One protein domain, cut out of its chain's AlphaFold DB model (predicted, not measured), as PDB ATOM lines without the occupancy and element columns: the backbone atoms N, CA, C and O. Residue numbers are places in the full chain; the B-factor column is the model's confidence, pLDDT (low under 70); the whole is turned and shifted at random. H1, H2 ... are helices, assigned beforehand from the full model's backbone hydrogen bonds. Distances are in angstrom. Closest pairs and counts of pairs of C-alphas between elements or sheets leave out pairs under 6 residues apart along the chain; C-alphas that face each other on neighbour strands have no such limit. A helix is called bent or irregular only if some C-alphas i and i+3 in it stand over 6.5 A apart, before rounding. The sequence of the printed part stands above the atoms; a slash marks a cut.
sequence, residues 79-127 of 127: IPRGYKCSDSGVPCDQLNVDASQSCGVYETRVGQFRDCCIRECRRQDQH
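What this domain is: This is residues 79 to 127 of the 127 residues of the protein "Cysteine rich" of Hyaloperonospora parasitica (UniProt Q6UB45). Two helices of similar length, H1 and H2, cross as an X and pack on each other, with the long loop of residues 79 to 92 wound along one side of the pair. The 49 printed residues hold H1, then H2, and no named strand; the class is all helix. The whole is compact, with a radius of gyration of the C-alphas of 9.4 A, yet elongated, spanning 29 by 17 by 15 A.

Where its parts are: After residues 79 to 92, H1 takes residues 93 to 106, 21.4 A long, from C-alpha 93 at (-141.361, -26.051, -112.738). It is irregular: C-alphas 94 and 97 are 7.2 A apart. H2, residues 110 to 124, is 21.6 A long and ends at C-alpha 124 at (-149.252, -19.319, -116.555). It is neither bent nor irregular, but only just: C-alphas 121 and 124 are 6.1 A apart.

How they stand to each other: A tight link of 3 residues joins H1 to H2. They touch, the closest C-alphas being those of Ala 99 and Glu 120, 5.7 A apart. They run opposite ways at a steep tilt of 50 degrees. O i to N i+4 pairs within hydrogen-bond range number 6 of 10 in H1 and 10 of 11 in H2.

The domain as a whole: The C-alphas farthest apart, of Pro 80 and His 127, are 30.4 A apart. The printed part has no cut; pLDDT is under 70 at residues 124 to 127.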
ATOM      1  N   ILE A  79    -153.268 -43.246-115.207       88.06
ATOM      2  CA  ILE A  79    -152.352 -42.551-114.303       88.06
ATOM      3  C   ILE A  79    -152.574 -43.011-112.850       88.06
ATOM      4  O   ILE A  79    -153.723 -43.182-112.418       88.06
ATOM      5  N   PRO A  80    -151.503 -43.212-112.062       85.44
ATOM      6  CA  PRO A  80    -151.627 -43.459-110.633       85.44
ATOM      7  C   PRO A  80    -152.104 -42.197-109.899       85.44
ATOM      8  O   PRO A  80    -152.009 -41.073-110.394       85.44
ATOM      9  N   ARG A  81    -152.602 -42.354-108.667       83.12
ATOM     10  CA  ARG A  81    -152.917 -41.182-107.839       83.12
ATOM     11  C   ARG A  81    -151.647 -40.403-107.505       83.12
ATOM     12  O   ARG A  81    -150.658 -40.990-107.084       83.12
ATOM     13  N   GLY A  82    -151.724 -39.080-107.638       82.25
ATOM     14  CA  GLY A  82    -150.593 -38.185-107.389       82.25
ATOM     15  C   GLY A  82    -149.584 -38.113-108.537       82.25
ATOM     16  O   GLY A  82    -148.501 -37.573-108.326       82.25
ATOM     17  N   TYR A  83    -149.927 -38.639-109.721       87.38
ATOM     18  CA  TYR A  83    -149.122 -38.489-110.932       87.38
ATOM     19  C   TYR A  83    -148.922 -37.014-111.267       87.38
ATOM     20  O   TYR A  83    -149.892 -36.251-111.243       87.38
ATOM     21  N   LYS A  84    -147.678 -36.606-111.542       90.12
ATOM     22  CA  LYS A  84    -147.356 -35.201-111.790       90.12
ATOM     23  C   LYS A  84    -147.097 -34.906-113.262       90.12
ATOM     24  O   LYS A  84    -146.681 -35.775-114.022       90.12
ATOM     25  N   CYS A  85    -147.261 -33.653-113.666       89.06
ATOM     26  CA  CYS A  85    -146.936 -33.176-115.008       89.06
ATOM     27  C   CYS A  85    -145.459 -33.424-115.368       89.06
ATOM     28  O   CYS A  85    -145.142 -33.824-116.483       89.06
ATOM     29  N   SER A  86    -144.544 -33.305-114.405       88.50
ATOM     30  CA  SER A  86    -143.139 -33.690-114.611       88.50
ATOM     31  C   SER A  86    -142.947 -35.196-114.843       88.50
ATOM     32  O   SER A  86    -142.025 -35.605-115.557       88.50
ATOM     33  N   ASP A  87    -143.814 -36.047-114.284       87.38
ATOM     34  CA  ASP A  87    -143.798 -37.486-114.565       87.38
ATOM     35  C   ASP A  87    -144.259 -37.764-116.000       87.38
ATOM     36  O   ASP A  87    -143.637 -38.578-116.681       87.38
ATOM     37  N   SER A  88    -145.229 -36.995-116.510       85.19
ATOM     38  CA  SER A  88    -145.695 -37.059-117.904       85.19
ATOM     39  C   SER A  88    -144.771 -36.373-118.926       85.19
ATOM     40  O   SER A  88    -145.145 -36.193-120.086       85.19
ATOM     41  N   GLY A  89    -143.551 -36.004-118.516       84.94
ATOM     42  CA  GLY A  89    -142.541 -35.396-119.388       84.94
ATOM     43  C   GLY A  89    -142.805 -33.923-119.711       84.94
ATOM     44  O   GLY A  89    -142.186 -33.380-120.620       84.94
ATOM     45  N   VAL A  90    -143.720 -33.267-118.990       87.75
ATOM     46  CA  VAL A  90    -144.023 -31.844-119.177       87.75
ATOM     47  C   VAL A  90    -143.202 -31.009-118.186       87.75
ATOM     48  O   VAL A  90    -143.383 -31.152-116.970       87.75
ATOM     49  N   PRO A  91    -142.306 -30.124-118.660       83.62
ATOM     50  CA  PRO A  91    -141.614 -29.181-117.791       83.62
ATOM     51  C   PRO A  91    -142.619 -28.131-117.311       83.62
ATOM     52  O   PRO A  91    -143.185 -27.385-118.105       83.62
ATOM     53  N   CYS A  92    -142.895 -28.136-116.010       82.12
ATOM     54  CA  CYS A  92    -143.918 -27.298-115.385       82.12
ATOM     55  C   CYS A  92    -143.388 -26.566-114.138       82.12
ATOM     56  O   CYS A  92    -144.167 -25.975-113.401       82.12
ATOM     57  N   ASP A  93    -142.078 -26.655-113.872       85.38
ATOM     58  CA  ASP A  93    -141.361 -26.051-112.738       85.38
ATOM     59  C   ASP A  93    -142.190 -25.951-111.441       85.38
ATOM     60  O   ASP A  93    -142.635 -26.970-110.901       85.38
ATOM     61  N   GLN A  94    -142.409 -24.734-110.931       82.88
ATOM     62  CA  GLN A  94    -143.160 -24.476-109.696       82.88
ATOM     63  C   GLN A  94    -144.654 -24.804-109.817       82.88
ATOM     64  O   GLN A  94    -145.287 -25.139-108.821       82.88
ATOM     65  N   LEU A  95    -145.199 -24.777-111.032       83.00
ATOM     66  CA  LEU A  95    -146.611 -25.026-111.331       83.00
ATOM     67  C   LEU A  95    -146.943 -26.513-111.428       83.00
ATOM     68  O   LEU A  95    -148.108 -26.885-111.560       83.00
ATOM     69  N   ASN A  96    -145.929 -27.377-111.358       85.75
ATOM     70  CA  ASN A  96    -146.098 -28.810-111.496       85.75
ATOM     71  C   ASN A  96    -147.155 -29.351-110.530       85.75
ATOM     72  O   ASN A  96    -147.964 -30.175-110.930       85.75
ATOM     73  N   VAL A  97    -147.195 -28.895-109.276       87.56
ATOM     74  CA  VAL A  97    -148.168 -29.408-108.297       87.56
ATOM     75  C   VAL A  97    -149.592 -28.957-108.632       87.56
ATOM     76  O   VAL A  97    -150.478 -29.807-108.706       87.56
ATOM     77  N   ASP A  98    -149.804 -27.665-108.877       88.94
ATOM     78  CA  ASP A  98    -151.126 -27.097-109.170       88.94
ATOM     79  C   ASP A  98    -151.711 -27.623-110.489       88.94
ATOM     80  O   ASP A  98    -152.853 -28.088-110.522       88.94
ATOM     81  N   ALA A  99    -150.911 -27.647-111.562       88.19
ATOM     82  CA  ALA A  99    -151.330 -28.187-112.855       88.19
ATOM     83  C   ALA A  99    -151.677 -29.681-112.752       88.19
ATOM     84  O   ALA A  99    -152.699 -30.124-113.273       88.19
ATOM     85  N   SER A 100    -150.880 -30.452-112.004       90.31
ATOM     86  CA  SER A 100    -151.148 -31.881-111.794       90.31
ATOM     87  C   SER A 100    -152.429 -32.129-111.012       90.31
ATOM     88  O   SER A 100    -153.146 -33.081-111.307       90.31
ATOM     89  N   GLN A 101    -152.736 -31.292-110.018       88.56
ATOM     90  CA  GLN A 101    -153.987 -31.401-109.269       88.56
ATOM     91  C   GLN A 101    -155.191 -31.062-110.145       88.56
ATOM     92  O   GLN A 101    -156.171 -31.799-110.123       88.56
ATOM     93  N   SER A 102    -155.100 -29.996-110.943       88.62
ATOM     94  CA  SER A 102    -156.160 -29.597-111.875       88.62
ATOM     95  C   SER A 102    -156.441 -30.696-112.909       88.62
ATOM     96  O   SER A 102    -157.576 -31.150-113.065       88.62
ATOM     97  N   CYS A 103    -155.387 -31.209-113.550       89.00
ATOM     98  CA  CYS A 103    -155.495 -32.237-114.582       89.00
ATOM     99  C   CYS A 103    -155.854 -33.619-114.019       89.00
ATOM    100  O   CYS A 103    -156.626 -34.356-114.627       89.00
ATOM    101  N   GLY A 104    -155.345 -33.975-112.840       85.00
ATOM    102  CA  GLY A 104    -155.519 -35.303-112.244       85.00
ATOM    103  C   GLY A 104    -156.930 -35.592-111.722       85.00
ATOM    104  O   GLY A 104    -157.220 -36.733-111.363       85.00
ATOM    105  N   VAL A 105    -157.808 -34.583-111.662       82.19
ATOM    106  CA  VAL A 105    -159.223 -34.750-111.282       82.19
ATOM    107  C   VAL A 105    -160.050 -35.318-112.436       82.19
ATOM    108  O   VAL A 105    -160.927 -36.151-112.203       82.19
ATOM    109  N   TYR A 106    -159.780 -34.871-113.662       77.25
ATOM    110  CA  TYR A 106    -160.587 -35.203-114.840       77.25
ATOM    111  C   TYR A 106    -159.907 -36.227-115.745       77.25
ATOM    112  O   TYR A 106    -160.579 -37.086-116.319       77.25
ATOM    113  N   GLU A 107    -158.580 -36.176-115.832       82.75
ATOM    114  CA  GLU A 107    -157.819 -37.020-116.736       82.75
ATOM    115  C   GLU A 107    -157.380 -38.297-116.033       82.75
ATOM    116  O   GLU A 107    -156.722 -38.280-114.995       82.75
ATOM    117  N   THR A 108    -157.745 -39.435-116.618       85.88
ATOM    118  CA  THR A 108    -157.377 -40.748-116.072       85.88
ATOM    119  C   THR A 108    -156.302 -41.442-116.884       85.88
ATOM    120  O   THR A 108    -155.741 -42.412-116.387       85.88
ATOM    121  N   ARG A 109    -155.994 -40.959-118.093       90.94
ATOM    122  CA  ARG A 109    -155.028 -41.566-119.018       90.94
ATOM    123  C   ARG A 109    -153.782 -40.702-119.175       90.94
ATOM    124  O   ARG A 109    -153.894 -39.479-119.169       90.94
ATOM    125  N   VAL A 110    -152.620 -41.326-119.365       89.44
ATOM    126  CA  VAL A 110    -151.315 -40.646-119.491       89.44
ATOM    127  C   VAL A 110    -151.328 -39.584-120.583       89.44
ATOM    128  O   VAL A 110    -150.903 -38.462-120.336       89.44
ATOM    129  N   GLY A 111    -151.831 -39.918-121.772       88.31
ATOM    130  CA  GLY A 111    -151.860 -39.015-122.921       88.31
ATOM    131  C   GLY A 111    -152.714 -37.783-122.648       88.31
ATOM    132  O   GLY A 111    -152.229 -36.662-122.754       88.31
ATOM    133  N   GLN A 112    -153.950 -37.989-122.185       90.62
ATOM    134  CA  GLN A 112    -154.871 -36.887-121.887       90.62
ATOM    135  C   GLN A 112    -154.365 -36.014-120.730       90.62
ATOM    136  O   GLN A 112    -154.412 -34.785-120.798       90.62
ATOM    137  N   PHE A 113    -153.802 -36.640-119.694       91.56
ATOM    138  CA  PHE A 113    -153.183 -35.937-118.578       91.56
ATOM    139  C   PHE A 113    -151.978 -35.105-119.036       91.56
ATOM    140  O   PHE A 113    -151.841 -33.951-118.637       91.56
ATOM    141  N   ARG A 114    -151.132 -35.649-119.919       90.69
ATOM    142  CA  ARG A 114    -150.004 -34.929-120.523       90.69
ATOM    143  C   ARG A 114    -150.474 -33.723-121.336       90.69
ATOM    144  O   ARG A 114    -149.929 -32.639-121.152       90.69
ATOM    145  N   ASP A 115    -151.488 -33.881-122.183       91.06
ATOM    146  CA  ASP A 115    -152.064 -32.779-122.968       91.06
ATOM    147  C   ASP A 115    -152.646 -31.676-122.073       91.06
ATOM    148  O   ASP A 115    -152.440 -30.484-122.325       91.06
ATOM    149  N   CYS A 116    -153.334 -32.064-120.997       91.12
ATOM    150  CA  CYS A 116    -153.820 -31.126-119.994       91.12
ATOM    151  C   CYS A 116    -152.659 -30.378-119.326       91.12
ATOM    152  O   CYS A 116    -152.665 -29.149-119.291       91.12
ATOM    153  N   CYS A 117    -151.619 -31.093-118.888       90.44
ATOM    154  CA  CYS A 117    -150.422 -30.491-118.311       90.44
ATOM    155  C   CYS A 117    -149.766 -29.493-119.275       90.44
ATOM    156  O   CYS A 117    -149.490 -28.366-118.883       90.44
ATOM    157  N   ILE A 118    -149.578 -29.839-120.553       89.75
ATOM    158  CA  ILE A 118    -149.009 -28.916-121.553       89.75
ATOM    159  C   ILE A 118    -149.828 -27.621-121.634       89.75
ATOM    160  O   ILE A 118    -149.257 -26.536-121.753       89.75
ATOM    161  N   ARG A 119    -151.159 -27.719-121.566       89.38
ATOM    162  CA  ARG A 119    -152.051 -26.558-121.594       89.38
ATOM    163  C   ARG A 119    -151.929 -25.715-120.326       89.38
ATOM    164  O   ARG A 119    -151.729 -24.509-120.434       89.38
ATOM    165  N   GLU A 120    -152.042 -26.330-119.155       87.81
ATOM    166  CA  GLU A 120    -152.043 -25.624-117.870       87.81
ATOM    167  C   GLU A 120    -150.683 -24.992-117.559       87.81
ATOM    168  O   GLU A 120    -150.621 -23.813-117.212       87.81
ATOM    169  N   CYS A 121    -149.587 -25.719-117.794       86.50
ATOM    170  CA  CYS A 121    -148.232 -25.202-117.599       86.50
ATOM    171  C   CYS A 121    -147.934 -24.018-118.538       86.50
ATOM    172  O   CYS A 121    -147.285 -23.061-118.132       86.50
ATOM    173  N   ARG A 122    -148.454 -24.024-119.777       83.88
ATOM    174  CA  ARG A 122    -148.284 -22.903-120.724       83.88
ATOM    175  C   ARG A 122    -149.145 -21.682-120.417       83.88
ATOM    176  O   ARG A 122    -148.768 -20.577-120.790       83.88
ATOM    177  N   ARG A 123    -150.318 -21.851-119.799       71.75
ATOM    178  CA  ARG A 123    -151.234 -20.728-119.526       71.75
ATOM    179  C   ARG A 123    -150.682 -19.732-118.506       71.75
ATOM    180  O   ARG A 123    -151.111 -18.580-118.521       71.75
ATOM    181  N   GLN A 124    -149.776 -20.160-117.634       59.97
ATOM    182  CA  GLN A 124    -149.252 -19.319-116.555       59.97
ATOM    183  C   GLN A 124    -147.883 -18.697-116.852       59.97
ATOM    184  O   GLN A 124    -147.534 -17.732-116.195       59.97
ATOM    185  N   ASP A 125    -147.172 -19.149-117.893       55.88
ATOM    186  CA  ASP A 125    -145.964 -18.472-118.411       55.88
ATOM    187  C   ASP A 125    -146.300 -17.129-119.110       55.88
ATOM    188  O   ASP A 125    -145.425 -16.337-119.440       55.88
ATOM    189  N   GLN A 126    -147.593 -16.869-119.362       56.62
ATOM    190  CA  GLN A 126    -148.098 -15.643-119.994       56.62
ATOM    191  C   GLN A 126    -148.635 -14.585-119.007       56.62
ATOM    192  O   GLN A 126    -149.233 -13.607-119.461       56.62
ATOM    193  N   HIS A 127    -148.456 -14.771-117.696       48.59
ATOM    194  CA  HIS A 127    -148.798 -13.793-116.649       48.59
ATOM    195  C   HIS A 127    -147.565 -13.419-115.827       48.59
ATOM    196  O   HIS A 127    -147.562 -12.284-115.299       48.59
TER     197      HIS A 127